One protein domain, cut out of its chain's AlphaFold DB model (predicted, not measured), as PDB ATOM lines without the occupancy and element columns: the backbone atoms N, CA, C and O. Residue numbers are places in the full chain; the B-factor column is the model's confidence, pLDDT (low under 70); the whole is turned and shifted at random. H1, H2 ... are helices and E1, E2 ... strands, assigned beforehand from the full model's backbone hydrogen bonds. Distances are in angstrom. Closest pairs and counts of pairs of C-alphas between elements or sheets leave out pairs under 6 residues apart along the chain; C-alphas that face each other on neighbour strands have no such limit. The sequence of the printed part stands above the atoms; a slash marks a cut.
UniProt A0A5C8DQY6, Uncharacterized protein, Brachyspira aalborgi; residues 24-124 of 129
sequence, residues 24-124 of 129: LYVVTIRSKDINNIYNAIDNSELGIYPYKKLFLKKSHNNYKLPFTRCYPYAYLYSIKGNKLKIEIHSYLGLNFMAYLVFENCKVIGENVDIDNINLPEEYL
ATOM      1  N   LEU A  24     -78.208  39.921  67.658       73.81
ATOM      2  CA  LEU A  24     -79.469  39.616  68.318       73.81
ATOM      3  C   LEU A  24     -79.284  39.609  69.832       73.81
ATOM      4  O   LEU A  24     -78.332  39.023  70.353       73.81
ATOM      5  N   TYR A  25     -80.228  40.215  70.550       75.38
ATOM      6  CA  TYR A  25     -80.259  40.077  71.997       75.38
ATOM      7  C   TYR A  25     -80.823  38.705  72.373       75.38
ATOM      8  O   TYR A  25     -81.934  38.336  71.982       75.38
ATOM      9  N   VAL A  26     -80.058  37.951  73.153       77.81
ATOM     10  CA  VAL A  26     -80.423  36.624  73.636       77.81
ATOM     11  C   VAL A  26     -80.361  36.609  75.148       77.81
ATOM     12  O   VAL A  26     -79.409  37.085  75.763       77.81
ATOM     13  N   VAL A  27     -81.366  35.995  75.759       79.31
ATOM     14  CA  VAL A  27     -81.306  35.631  77.169       79.31
ATOM     15  C   VAL A  27     -80.917  34.166  77.288       79.31
ATOM     16  O   VAL A  27     -81.649  33.281  76.849       79.31
ATOM     17  N   THR A  28     -79.784  33.900  77.925       83.50
ATOM     18  CA  THR A  28     -79.391  32.553  78.335       83.50
ATOM     19  C   THR A  28     -79.914  32.259  79.736       83.50
ATOM     20  O   THR A  28     -79.552  32.907  80.719       83.50
ATOM     21  N   ILE A  29     -80.749  31.233  79.829       83.19
ATOM     22  CA  ILE A  29     -81.330  30.692  81.053       83.19
ATOM     23  C   ILE A  29     -80.573  29.409  81.381       83.19
ATOM     24  O   ILE A  29     -80.531  28.478  80.579       83.19
ATOM     25  N   ARG A  30     -79.948  29.348  82.555       86.25
ATOM     26  CA  ARG A  30     -79.256  28.155  83.041       86.25
ATOM     27  C   ARG A  30     -80.143  27.402  84.018       86.25
ATOM     28  O   ARG A  30     -80.441  27.944  85.079       86.25
ATOM     29  N   SER A  31     -80.504  26.166  83.691       83.44
ATOM     30  CA  SER A  31     -81.290  25.275  84.551       83.44
ATOM     31  C   SER A  31     -80.845  23.824  84.403       83.44
ATOM     32  O   SER A  31     -80.531  23.376  83.303       83.44
ATOM     33  N   LYS A  32     -80.852  23.065  85.503       84.50
ATOM     34  CA  LYS A  32     -80.681  21.601  85.460       84.50
ATOM     35  C   LYS A  32     -81.954  20.881  85.001       84.50
ATOM     36  O   LYS A  32     -81.860  19.775  84.485       84.50
ATOM     37  N   ASP A  33     -83.111  21.518  85.171       83.44
ATOM     38  CA  ASP A  33     -84.419  20.979  84.805       83.44
ATOM     39  C   ASP A  33     -85.111  21.908  83.799       83.44
ATOM     40  O   ASP A  33     -85.314  23.099  84.055       83.44
ATOM     41  N   ILE A  34     -85.460  21.359  82.638       79.00
ATOM     42  CA  ILE A  34     -86.151  22.084  81.569       79.00
ATOM     43  C   ILE A  34     -87.578  22.480  81.975       79.00
ATOM     44  O   ILE A  34     -88.087  23.494  81.499       79.00
ATOM     45  N   ASN A  35     -88.197  21.755  82.911       79.81
ATOM     46  CA  ASN A  35     -89.543  22.056  83.393       79.81
ATOM     47  C   ASN A  35     -89.606  23.410  84.101       79.81
ATOM     48  O   ASN A  35     -90.609  24.099  83.985       79.81
ATOM     49  N   ASN A  36     -88.526  23.863  84.751       77.62
ATOM     50  CA  ASN A  36     -88.473  25.211  85.338       77.62
ATOM     51  C   ASN A  36     -88.613  26.315  84.278       77.62
ATOM     52  O   ASN A  36     -89.104  27.405  84.563       77.62
ATOM     53  N   ILE A  37     -88.177  26.031  83.051       77.81
ATOM     54  CA  ILE A  37     -88.237  26.959  81.924       77.81
ATOM     55  C   ILE A  37     -89.624  26.905  81.297       77.81
ATOM     56  O   ILE A  37     -90.253  27.951  81.148       77.81
ATOM     57  N   TYR A  38     -90.128  25.705  81.001       76.56
ATOM     58  CA  TYR A  38     -91.480  25.545  80.467       76.56
ATOM     59  C   TYR A  38     -92.538  26.075  81.424       76.56
ATOM     60  O   TYR A  38     -93.380  26.841  80.989       76.56
ATOM     61  N   ASN A  39     -92.431  25.813  82.727       77.69
ATOM     62  CA  ASN A  39     -93.347  26.372  83.717       77.69
ATOM     63  C   ASN A  39     -93.334  27.904  83.708       77.69
ATOM     64  O   ASN A  39     -94.395  28.512  83.792       77.69
ATOM     65  N   ALA A  40     -92.170  28.549  83.589       75.06
ATOM     66  CA  ALA A  40     -92.101  30.010  83.524       75.06
ATOM     67  C   ALA A  40     -92.795  30.570  82.270       75.06
ATOM     68  O   ALA A  40     -93.440  31.613  82.340       75.06
ATOM     69  N   ILE A  41     -92.679  29.876  81.135       73.75
ATOM     70  CA  ILE A  41     -93.252  30.295  79.849       73.75
ATOM     71  C   ILE A  41     -94.744  29.962  79.772       73.75
ATOM     72  O   ILE A  41     -95.538  30.797  79.360       73.75
ATOM     73  N   ASP A  42     -95.140  28.767  80.190       69.81
ATOM     74  CA  ASP A  42     -96.513  28.272  80.120       69.81
ATOM     75  C   ASP A  42     -97.431  28.954  81.141       69.81
ATOM     76  O   ASP A  42     -98.603  29.159  80.843       69.81
ATOM     77  N   ASN A  43     -96.907  29.339  82.315       63.84
ATOM     78  CA  ASN A  43     -97.665  30.091  83.329       63.84
ATOM     79  C   ASN A  43     -97.701  31.599  83.074       63.84
ATOM     80  O   ASN A  43     -98.372  32.334  83.797       63.84
ATOM     81  N   SER A  44     -96.963  32.083  82.084       61.00
ATOM     82  CA  SER A  44     -97.148  33.446  81.610       61.00
ATOM     83  C   SER A  44     -98.237  33.454  80.540       61.00
ATOM     84  O   SER A  44     -98.390  32.479  79.808       61.00
ATOM     85  N   GLU A  45     -98.959  34.563  80.371       53.47
ATOM     86  CA  GLU A  45     -99.931  34.731  79.272       53.47
ATOM     87  C   GLU A  45     -99.278  34.679  77.862       53.47
ATOM     88  O   GLU A  45     -99.921  34.901  76.840       53.47
ATOM     89  N   LEU A  46     -97.998  34.289  77.780       51.31
ATOM     90  CA  LEU A  46     -97.232  33.926  76.589       51.31
ATOM     91  C   LEU A  46     -97.702  32.646  75.885       51.31
ATOM     92  O   LEU A  46     -96.948  32.091  75.083       51.31
ATOM     93  N   GLY A  47     -98.954  32.212  76.051       47.59
ATOM     94  CA  GLY A  47     -99.571  31.295  75.081       47.59
ATOM     95  C   GLY A  47     -99.425  31.788  73.625       47.59
ATOM     96  O   GLY A  47     -99.483  30.990  72.697       47.59
ATOM     97  N   ILE A  48     -99.161  33.091  73.456       45.12
ATOM     98  CA  ILE A  48     -98.977  33.832  72.202       45.12
ATOM     99  C   ILE A  48     -97.493  33.966  71.786       45.12
ATOM    100  O   ILE A  48     -97.211  34.349  70.654       45.12
ATOM    101  N   TYR A  49     -96.522  33.651  72.651       52.47
ATOM    102  CA  TYR A  49     -95.107  33.822  72.308       52.47
ATOM    103  C   TYR A  49     -94.622  32.632  71.462       52.47
ATOM    104  O   TYR A  49     -94.561  31.506  71.967       52.47
ATOM    105  N   PRO A  50     -94.238  32.838  70.188       50.91
ATOM    106  CA  PRO A  50     -93.989  31.752  69.232       50.91
ATOM    107  C   PRO A  50     -92.758  30.894  69.584       50.91
ATOM    108  O   PRO A  50     -92.505  29.859  68.971       50.91
ATOM    109  N   TYR A  51     -92.002  31.276  70.618       52.88
ATOM    110  CA  TYR A  51     -90.721  30.673  70.966       52.88
ATOM    111  C   TYR A  51     -90.795  29.440  71.874       52.88
ATOM    112  O   TYR A  51     -89.735  28.906  72.199       52.88
ATOM    113  N   LYS A  52     -91.983  28.900  72.225       53.91
ATOM    114  CA  LYS A  52     -92.086  27.630  72.998       53.91
ATOM    115  C   LYS A  52     -91.218  26.505  72.414       53.91
ATOM    116  O   LYS A  52     -90.705  25.673  73.158       53.91
ATOM    117  N   LYS A  53     -91.043  26.487  71.086       51.34
ATOM    118  CA  LYS A  53     -90.253  25.485  70.351       51.34
ATOM    119  C   LYS A  53     -88.880  25.979  69.868       51.34
ATOM    120  O   LYS A  53     -88.115  25.177  69.346       51.34
ATOM    121  N   LEU A  54     -88.542  27.260  70.058       51.97
ATOM    122  CA  LEU A  54     -87.323  27.890  69.519       51.97
ATOM    123  C   LEU A  54     -86.134  27.889  70.493       51.97
ATOM    124  O   LEU A  54     -85.135  28.560  70.239       51.97
ATOM    125  N   PHE A  55     -86.194  27.089  71.566       55.78
ATOM    126  CA  PHE A  55     -85.047  26.770  72.430       55.78
ATOM    127  C   PHE A  55     -84.037  25.890  71.685       55.78
ATOM    128  O   PHE A  55     -83.809  24.725  72.014       55.78
ATOM    129  N   LEU A  56     -83.453  26.429  70.621       49.66
ATOM    130  CA  LEU A  56     -82.515  25.717  69.782       49.66
ATOM    131  C   LEU A  56     -81.115  25.807  70.396       49.66
ATOM    132  O   LEU A  56     -80.544  26.878  70.595       49.66
ATOM    133  N   LYS A  57     -80.582  24.606  70.660       51.12
ATOM    134  CA  LYS A  57     -79.262  24.245  71.201       51.12
ATOM    135  C   LYS A  57     -79.129  24.276  72.733       51.12
ATOM    136  O   LYS A  57     -78.508  25.155  73.327       51.12
ATOM    137  N   LYS A  58     -79.613  23.192  73.355       53.31
ATOM    138  CA  LYS A  58     -79.179  22.721  74.678       53.31
ATOM    139  C   LYS A  58     -77.672  22.441  74.633       53.31
ATOM    140  O   LYS A  58     -77.247  21.378  74.193       53.31
ATOM    141  N   SER A  59     -76.852  23.389  75.077       58.50
ATOM    142  CA  SER A  59     -75.482  23.078  75.495       58.50
ATOM    143  C   SER A  59     -75.509  22.865  77.000       58.50
ATOM    144  O   SER A  59     -75.571  23.826  77.774       58.50
ATOM    145  N   HIS A  60     -75.515  21.594  77.406       70.88
ATOM    146  CA  HIS A  60     -75.676  21.168  78.796       70.88
ATOM    147  C   HIS A  60     -76.990  21.674  79.422       70.88
ATOM    148  O   HIS A  60     -78.062  21.152  79.127       70.88
ATOM    149  N   ASN A  61     -76.879  22.697  80.269       79.06
ATOM    150  CA  ASN A  61     -77.936  23.283  81.088       79.06
ATOM    151  C   ASN A  61     -78.263  24.720  80.657       79.06
ATOM    152  O   ASN A  61     -78.915  25.434  81.409       79.06
ATOM    153  N   ASN A  62     -77.768  25.172  79.499       79.19
ATOM    154  CA  ASN A  62     -78.016  26.512  78.971       79.19
ATOM    155  C   ASN A  62     -79.104  26.470  77.898       79.19
ATOM    156  O   ASN A  62     -79.007  25.697  76.943       79.19
ATOM    157  N   TYR A  63     -80.089  27.349  78.040       78.31
ATOM    158  CA  TYR A  63     -81.226  27.498  77.144       78.31
ATOM    159  C   TYR A  63     -81.281  28.940  76.669       78.31
ATOM    160  O   TYR A  63     -81.209  29.857  77.482       78.31
ATOM    161  N   LYS A  64     -81.383  29.142  75.360       78.50
ATOM    162  CA  LYS A  64     -81.343  30.469  74.747       78.50
ATOM    163  C   LYS A  64     -82.748  30.915  74.366       78.50
ATOM    164  O   LYS A  64     -83.462  30.171  73.701       78.50
ATOM    165  N   LEU A  65     -83.114  32.123  74.780       78.88
ATOM    166  CA  LEU A  65     -84.346  32.809  74.411       78.88
ATOM    167  C   LEU A  65     -83.988  34.047  73.573       78.88
ATOM    168  O   LEU A  65     -83.590  35.070  74.139       78.88
ATOM    169  N   PRO A  66     -84.053  33.948  72.236       75.12
ATOM    170  CA  PRO A  66     -83.807  35.078  71.351       75.12
ATOM    171  C   PRO A  66     -84.968  36.082  71.380       75.12
ATOM    172  O   PRO A  66     -86.135  35.691  71.415       75.12
ATOM    173  N   PHE A  67     -84.646  37.375  71.318       73.88
ATOM    174  CA  PHE A  67     -85.614  38.465  71.172       73.88
ATOM    175  C   PHE A  67     -85.491  39.065  69.772       73.88
ATOM    176  O   PHE A  67     -84.604  39.881  69.518       73.88
ATOM    177  N   THR A  68     -86.359  38.625  68.858       67.81
ATOM    178  CA  THR A  68     -86.406  39.118  67.470       67.81
ATOM    179  C   THR A  68     -87.498  40.173  67.305       67.81
ATOM    180  O   THR A  68     -88.419  40.218  68.114       67.81
ATOM    181  N   ARG A  69     -87.414  41.005  66.258       64.38
ATOM    182  CA  ARG A  69     -88.426  42.021  65.901       64.38
ATOM    183  C   ARG A  69     -89.505  41.523  64.927       64.38
ATOM    184  O   ARG A  69     -90.311  42.324  64.461       64.38
ATOM    185  N   CYS A  70     -89.552  40.227  64.625       59.34
ATOM    186  CA  CYS A  70     -90.525  39.682  63.679       59.34
ATOM    187  C   CYS A  70     -91.871  39.425  64.366       59.34
ATOM    188  O   CYS A  70     -91.930  38.744  65.388       59.34
ATOM    189  N   TYR A  71     -92.952  39.970  63.805       56.09
ATOM    190  CA  TYR A  71     -94.297  39.898  64.386       56.09
ATOM    191  C   TYR A  71     -94.810  38.440  64.498       56.09
ATOM    192  O   TYR A  71     -94.696  37.712  63.509       56.09
ATOM    193  N   PRO A  72     -95.391  38.013  65.643       60.50
ATOM    194  CA  PRO A  72     -95.498  38.757  66.893       60.50
ATOM    195  C   PRO A  72     -94.140  38.740  67.604       60.50
ATOM    196  O   PRO A  72     -93.530  37.683  67.789       60.50
ATOM    197  N   TYR A  73     -93.667  39.912  68.016       68.62
ATOM    198  CA  TYR A  73     -92.365  40.046  68.658       68.62
ATOM    199  C   TYR A  73     -92.508  40.409  70.133       68.62
ATOM    200  O   TYR A  73     -93.549  40.908  70.566       68.62
ATOM    201  N   ALA A  74     -91.446  40.195  70.911       71.50
ATOM    202  CA  ALA A  74     -91.318  40.861  72.199       71.50
ATOM    203  C   ALA A  74     -90.015  41.631  72.306       71.50
ATOM    204  O   ALA A  74     -88.978  41.239  71.768       71.50
ATOM    205  N   TYR A  75     -90.087  42.707  73.074       76.31
ATOM    206  CA  TYR A  75     -88.933  43.440  73.547       76.31
ATOM    207  C   TYR A  75     -88.594  43.020  74.961       76.31
ATOM    208  O   TYR A  75     -89.458  42.928  75.833       76.31
ATOM    209  N   LEU A  76     -87.306  42.805  75.207       76.50
ATOM    210  CA  LEU A  76     -86.816  42.682  76.563       76.50
ATOM    211  C   LEU A  76     -86.639  44.076  77.171       76.50
ATOM    212  O   LEU A  76     -85.788  44.852  76.737       76.50
ATOM    213  N   TYR A  77     -87.412  44.356  78.216       78.50
ATOM    214  CA  TYR A  77     -87.300  45.588  78.993       78.50
ATOM    215  C   TYR A  77     -86.245  45.488  80.083       78.50
ATOM    216  O   TYR A  77     -85.502  46.423  80.309       78.50
ATOM    217  N   SER A  78     -86.178  44.383  80.826       81.12
ATOM    218  CA  SER A  78     -85.159  44.260  81.874       81.12
ATOM    219  C   SER A  78     -84.928  42.829  82.318       81.12
ATOM    220  O   SER A  78     -85.814  41.974  82.243       81.12
ATOM    221  N   ILE A  79     -83.723  42.601  82.842       82.19
ATOM    222  CA  ILE A  79     -83.336  41.386  83.554       82.19
ATOM    223  C   ILE A  79     -83.058  41.765  85.006       82.19
ATOM    224  O   ILE A  79     -82.221  42.625  85.277       82.19
ATOM    225  N   LYS A  80     -83.730  41.109  85.955       84.19
ATOM    226  CA  LYS A  80     -83.486  41.294  87.391       84.19
ATOM    227  C   LYS A  80     -83.389  39.943  88.086       84.19
ATOM    228  O   LYS A  80     -84.399  39.319  88.406       84.19
ATOM    229  N   GLY A  81     -82.160  39.492  88.333       86.44
ATOM    230  CA  GLY A  81     -81.906  38.179  88.923       86.44
ATOM    231  C   GLY A  81     -82.408  37.065  88.004       86.44
ATOM    232  O   GLY A  81     -81.863  36.873  86.924       86.44
ATOM    233  N   ASN A  82     -83.451  36.350  88.424       81.81
ATOM    234  CA  ASN A  82     -84.089  35.282  87.650       81.81
ATOM    235  C   ASN A  82     -85.390  35.713  86.944       81.81
ATOM    236  O   ASN A  82     -86.134  34.864  86.451       81.81
ATOM    237  N   LYS A  83     -85.686  37.018  86.926       85.19
ATOM    238  CA  LYS A  83     -86.905  37.580  86.340       85.19
ATOM    239  C   LYS A  83     -86.596  38.351  85.062       85.19
ATOM    240  O   LYS A  83     -85.639  39.127  85.034       85.19
ATOM    241  N   LEU A  84     -87.435  38.179  84.046       80.81
ATOM    242  CA  LEU A  84     -87.452  38.995  82.833       80.81
ATOM    243  C   LEU A  84     -88.723  39.833  82.801       80.81
ATOM    244  O   LEU A  84     -89.805  39.310  83.063       80.81
ATOM    245  N   LYS A  85     -88.596  41.106  82.436       82.06
ATOM    246  CA  LYS A  85     -89.722  41.949  82.027       82.06
ATOM    247  C   LYS A  85     -89.700  42.063  80.511       82.06
ATOM    248  O   LYS A  85     -88.683  42.479  79.957       82.06
ATOM    249  N   ILE A  86     -90.800  41.707  79.866       78.06
ATOM    250  CA  ILE A  86     -90.925  41.694  78.410       78.06
ATOM    251  C   ILE A  86     -92.183  42.449  77.983       78.06
ATOM    252  O   ILE A  86     -93.208  42.377  78.656       78.06
ATOM    253  N   GLU A  87     -92.102  43.164  76.871       77.19
ATOM    254  CA  GLU A  87     -93.255  43.747  76.183       77.19
ATOM    255  C   GLU A  87     -93.583  42.883  74.982       77.19
ATOM    256  O   GLU A  87     -92.702  42.651  74.162       77.19
ATOM    257  N   ILE A  88     -94.821  42.418  74.862       74.06
ATOM    258  CA  ILE A  88     -95.250  41.571  73.748       74.06
ATOM    259  C   ILE A  88     -96.152  42.378  72.834       74.06
ATOM    260  O   ILE A  88     -97.107  42.999  73.296       74.06
ATOM    261  N   HIS A  89     -95.873  42.295  71.538       71.94
ATOM    262  CA  HIS A  89     -96.688  42.859  70.475       71.94
ATOM    263  C   HIS A  89     -97.362  41.716  69.719       71.94
ATOM    264  O   HIS A  89     -96.710  40.923  69.034       71.94
ATOM    265  N   SER A  90     -98.677  41.600  69.884       66.44
ATOM    266  CA  SER A  90     -99.483  40.549  69.255       66.44
ATOM    267  C   SER A  90    -100.005  40.979  67.886       66.44
ATOM    268  O   SER A  90    -100.274  42.159  67.682       66.44
ATOM    269  N   TYR A  91    -100.270  40.025  66.983       65.31
ATOM    270  CA  TYR A  91    -100.898  40.281  65.670       65.31
ATOM    271  C   TYR A  91    -102.217  41.068  65.730       65.31
ATOM    272  O   TYR A  91    -102.614  41.666  64.735       65.31
ATOM    273  N   LEU A  92    -102.889  41.080  66.883       65.50
ATOM    274  CA  LEU A  92    -104.123  41.831  67.115       65.50
ATOM    275  C   LEU A  92    -103.874  43.316  67.444       65.50
ATOM    276  O   LEU A  92    -104.817  44.031  67.762       65.50
ATOM    277  N   GLY A  93    -102.621  43.782  67.414       64.62
ATOM    278  CA  GLY A  93    -102.241  45.150  67.778       64.62
ATOM    279  C   GLY A  93    -102.276  45.424  69.285       64.62
ATOM    280  O   GLY A  93    -102.136  46.571  69.703       64.62
ATOM    281  N   LEU A  94    -102.465  44.387  70.109       63.34
ATOM    282  CA  LEU A  94    -102.419  44.505  71.564       63.34
ATOM    283  C   LEU A  94    -100.969  44.423  72.038       63.34
ATOM    284  O   LEU A  94    -100.270  43.454  71.717       63.34
ATOM    285  N   ASN A  95    -100.578  45.421  72.833       71.12
ATOM    286  CA  ASN A  95     -99.286  45.503  73.499       71.12
ATOM    287  C   ASN A  95     -99.498  45.314  75.000       71.12
ATOM    288  O   ASN A  95    -100.317  46.015  75.599       71.12
ATOM    289  N   PHE A  96     -98.770  44.391  75.616       72.38
ATOM    290  CA  PHE A  96     -98.844  44.195  77.062       72.38
ATOM    291  C   PHE A  96     -97.493  43.815  77.657       72.38
ATOM    292  O   PHE A  96     -96.620  43.253  76.994       72.38
ATOM    293  N   MET A  97     -97.336  44.138  78.939       77.00
ATOM    294  CA  MET A  97     -96.153  43.806  79.722       77.00
ATOM    295  C   MET A  97     -96.353  42.466  80.413       77.00
ATOM    296  O   MET A  97     -97.333  42.283  81.134       77.00
ATOM    297  N   ALA A  98     -95.393  41.560  80.262       75.31
ATOM    298  CA  ALA A  98     -95.356  40.303  80.990       75.31
ATOM    299  C   ALA A  98     -94.065  40.160  81.798       75.31
ATOM    300  O   ALA A  98     -93.015  40.727  81.480       75.31
ATOM    301  N   TYR A  99     -94.160  39.350  82.848       77.94
ATOM    302  CA  TYR A  99     -93.033  38.977  83.685       77.94
ATOM    303  C   TYR A  99     -92.822  37.473  83.605       77.94
ATOM    304  O   TYR A  99     -93.714  36.701  83.943       77.94
ATOM    305  N   LEU A 100     -91.621  37.067  83.205       78.69
ATOM    306  CA  LEU A 100     -91.195  35.675  83.282       78.69
ATOM    307  C   LEU A 100     -90.348  35.484  84.524       78.69
ATOM    308  O   LEU A 100     -89.371  36.208  84.726       78.69
ATOM    309  N   VAL A 101     -90.706  34.505  85.348       83.56
ATOM    310  CA  VAL A 101     -89.960  34.154  86.557       83.56
ATOM    311  C   VAL A 101     -89.412  32.747  86.390       83.56
ATOM    312  O   VAL A 101     -90.159  31.777  86.433       83.56
ATOM    313  N   PHE A 102     -88.098  32.636  86.211       81.56
ATOM    314  CA  PHE A 102     -87.423  31.351  86.048       81.56
ATOM    315  C   PHE A 102     -86.924  30.858  87.405       81.56
ATOM    316  O   PHE A 102     -85.805  31.158  87.831       81.56
ATOM    317  N   GLU A 103     -87.771  30.150  88.145       82.75
ATOM    318  CA  GLU A 103     -87.385  29.597  89.446       82.75
ATOM    319  C   GLU A 103     -86.223  28.610  89.311       82.75
ATOM    320  O   GLU A 103     -86.129  27.862  88.340       82.75
ATOM    321  N   ASN A 104     -85.300  28.637  90.276       84.81
ATOM    322  CA  ASN A 104     -84.101  27.790  90.280       84.81
ATOM    323  C   ASN A 104     -83.221  27.919  89.021       84.81
ATOM    324  O   ASN A 104     -82.442  27.016  88.705       84.81
ATOM    325  N   CYS A 105     -83.320  29.048  88.315       83.94
ATOM    326  CA  CYS A 105     -82.536  29.333  87.123       83.94
ATOM    327  C   CYS A 105     -81.607  30.532  87.329       83.94
ATOM    328  O   CYS A 105     -81.928  31.482  88.047       83.94
ATOM    329  N   LYS A 106     -80.471  30.530  86.625       85.62
ATOM    330  CA  LYS A 106     -79.633  31.727  86.448       85.62
ATOM    331  C   LYS A 106     -79.909  32.333  85.079       85.62
ATOM    332  O   LYS A 106     -79.809  31.627  84.083       85.62
ATOM    333  N   VAL A 107     -80.205  33.625  85.023       83.69
ATOM    334  CA  VAL A 107     -80.554  34.328  83.783       83.69
ATOM    335  C   VAL A 107     -79.451  35.326  83.431       83.69
ATOM    336  O   VAL A 107     -78.959  36.041  84.302       83.69
ATOM    337  N   ILE A 108     -79.013  35.326  82.172       83.06
ATOM    338  CA  ILE A 108     -77.913  36.154  81.663       83.06
ATOM    339  C   ILE A 108     -78.333  36.734  80.313       83.06
ATOM    340  O   ILE A 108     -78.764  35.987  79.442       83.06
ATOM    341  N   GLY A 109     -78.197  38.045  80.139       81.50
ATOM    342  CA  GLY A 109     -78.386  38.706  78.850       81.50
ATOM    343  C   GLY A 109     -77.076  38.805  78.076       81.50
ATOM    344  O   GLY A 109     -76.050  39.174  78.647       81.50
ATOM    345  N   GLU A 110     -77.105  38.490  76.788       76.56
ATOM    346  CA  GLU A 110     -75.952  38.565  75.891       76.56
ATOM    347  C   GLU A 110     -76.376  39.032  74.491       76.56
ATOM    348  O   GLU A 110     -77.513  38.826  74.071       76.56
ATOM    349  N   ASN A 111     -75.462  39.678  73.764       74.12
ATOM    350  CA  ASN A 111     -75.639  39.930  72.335       74.12
ATOM    351  C   ASN A 111     -74.887  38.841  71.581       74.12
ATOM    352  O   ASN A 111     -73.728  38.569  71.891       74.12
ATOM    353  N   VAL A 112     -75.547  38.224  70.614       73.06
ATOM    354  CA  VAL A 112     -74.996  37.123  69.829       73.06
ATOM    355  C   VAL A 112     -75.164  37.474  68.360       73.06
ATOM    356  O   VAL A 112     -76.234  37.936  67.964       73.06
ATOM    357  N   ASP A 113     -74.126  37.251  67.557       75.12
ATOM    358  CA  ASP A 113     -74.227  37.428  66.108       75.12
ATOM    359  C   ASP A 113     -75.297  36.506  65.540       75.12
ATOM    360  O   ASP A 113     -75.390  35.329  65.910       75.12
ATOM    361  N   ILE A 114     -76.112  37.041  64.639       69.56
ATOM    362  CA  ILE A 114     -77.282  36.317  64.161       69.56
ATOM    363  C   ILE A 114     -76.914  35.048  63.381       69.56
ATOM    364  O   ILE A 114     -77.615  34.042  63.479       69.56
ATOM    365  N   ASP A 115     -75.760  35.050  62.711       70.62
ATOM    366  CA  ASP A 115     -75.216  33.894  61.990       70.62
ATOM    367  C   ASP A 115     -74.848  32.727  62.923       70.62
ATOM    368  O   ASP A 115     -74.790  31.571  62.504       70.62
ATOM    369  N   ASN A 116     -74.645  33.006  64.214       67.56
ATOM    370  CA  ASN A 116     -74.320  32.015  65.240       67.56
ATOM    371  C   ASN A 116     -75.562  31.456  65.958       67.56
ATOM    372  O   ASN A 116     -75.441  30.652  66.893       67.56
ATOM    373  N   ILE A 117     -76.763  31.867  65.543       67.38
ATOM    374  CA  ILE A 117     -78.039  31.430  66.105       67.38
ATOM    375  C   ILE A 117     -78.802  30.588  65.085       67.38
ATOM    376  O   ILE A 117     -79.049  30.995  63.958       67.38
ATOM    377  N   ASN A 118     -79.255  29.412  65.525       66.88
ATOM    378  CA  ASN A 118     -80.129  28.566  64.723       66.88
ATOM    379  C   ASN A 118     -81.589  29.017  64.908       66.88
ATOM    380  O   ASN A 118     -82.284  28.502  65.783       66.88
ATOM    381  N   LEU A 119     -82.020  30.021  64.143       67.19
ATOM    382  CA  LEU A 119     -83.411  30.480  64.052       67.19
ATOM    383  C   LEU A 119     -83.977  30.151  62.658       67.19
ATOM    384  O   LEU A 119     -83.214  30.141  61.691       67.19
ATOM    385  N   PRO A 120     -85.295  29.911  62.521       64.81
ATOM    386  CA  PRO A 120     -85.924  29.760  61.215       64.81
ATOM    387  C   PRO A 120     -85.716  31.015  60.365       64.81
ATOM    388  O   PRO A 120     -85.747  32.133  60.882       64.81
ATOM    389  N   GLU A 121     -85.542  30.836  59.055       70.06
ATOM    390  CA  GLU A 121     -85.202  31.925  58.131       70.06
ATOM    391  C   GLU A 121     -86.187  33.096  58.172       70.06
ATOM    392  O   GLU A 121     -85.779  34.244  58.016       70.06
ATOM    393  N   GLU A 122     -87.470  32.833  58.421       62.31
ATOM    394  CA  GLU A 122     -88.506  33.866  58.534       62.31
ATOM    395  C   GLU A 122     -88.219  34.905  59.627       62.31
ATOM    396  O   GLU A 122     -88.543  36.073  59.436       62.31
ATOM    397  N   TYR A 123     -87.525  34.513  60.701       63.03
ATOM    398  CA  TYR A 123     -87.116  35.398  61.799       63.03
ATOM    399  C   TYR A 123     -85.778  36.108  61.544       63.03
ATOM    400  O   TYR A 123     -85.401  37.020  62.278       63.03
ATOM    401  N   LEU A 124     -85.038  35.681  60.517       66.81
ATOM    402  CA  LEU A 124     -83.756  36.264  60.115       66.81
ATOM    403  C   LEU A 124     -83.920  37.335  59.026       66.81
ATOM    404  O   LEU A 124     -83.000  38.119  58.800       66.81
TER     405      LEU A 124
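AT A GLANCE: This is residues 24 to 124 of the 129 residues of an uncharacterized protein of Brachyspira aalborgi (UniProt A0A5C8DQY6). Picture a small sandwich of two strongly twisted three-stranded sheets, their strands crossed at 36 degrees, with H1 at one side by E5 and the short H3 farthest out at one end. The printed part has 101 residues, with three named helices and six named strands in the order E1 H1 H2 E2 E3 E4 E5 E6 H3. The sheets, E2 E1 E6 and E3 E4 E5, are both antiparallel, and the class is mixed. The whole is compact, with a radius of gyration of the C-alphas of 12.8 A and spans of 36 by 30 by 21 A.

HOW THE PARTS SIT: Start at E1, residues 24 to 30, the inner strand between E2, residues 62 to 67, and E6, residues 106 to 113. Look for N 27 and O 65 at 2.9 A, and N 26 and O 110 at 2.8 A. Next, H1, residues 35 to 42, only grazes the sheet of E3, residues 73 to 80, E4, residues 83 to 89, and E5, residues 95 to 101; its closest C-alphas to E5 are Ala 40 and Val 101, 5.6 A. H2, residues 50 to 53, is close to H1 but not clearly touching: C-alphas 41 and 52, the closest, are 7.4 A apart. E3 E4 E5 is a meander, each strand the antiparallel neighbour of the one before, made of two hairpins; find N 75 and O 87 at 2.8 A and N 84 and O 100 at 2.8 A. H3, residues 121 to 124, is apart from E1 to E5. Every O i to N i+4 pair is within hydrogen-bond range in H1; H2 and H3 are too short for one.

IN THESE COORDINATES: Find C-alpha 24 at (-79.469, 39.616, 68.318), where E1 begins its 18.7 A. E3 spans 20.8 A and bends by 52 degrees at residue 77; E6 spans 21.8 A. H3 ends at C-alpha 124, (-83.756, 36.264, 60.115).

THE WHOLE: The C-alphas farthest apart, of His 60 and Gly 93, are 37.4 A apart. The printed part has no cut and no long link. Mean pLDDT of the printed part is 71.5; residues 42 to 59 are among those under 70.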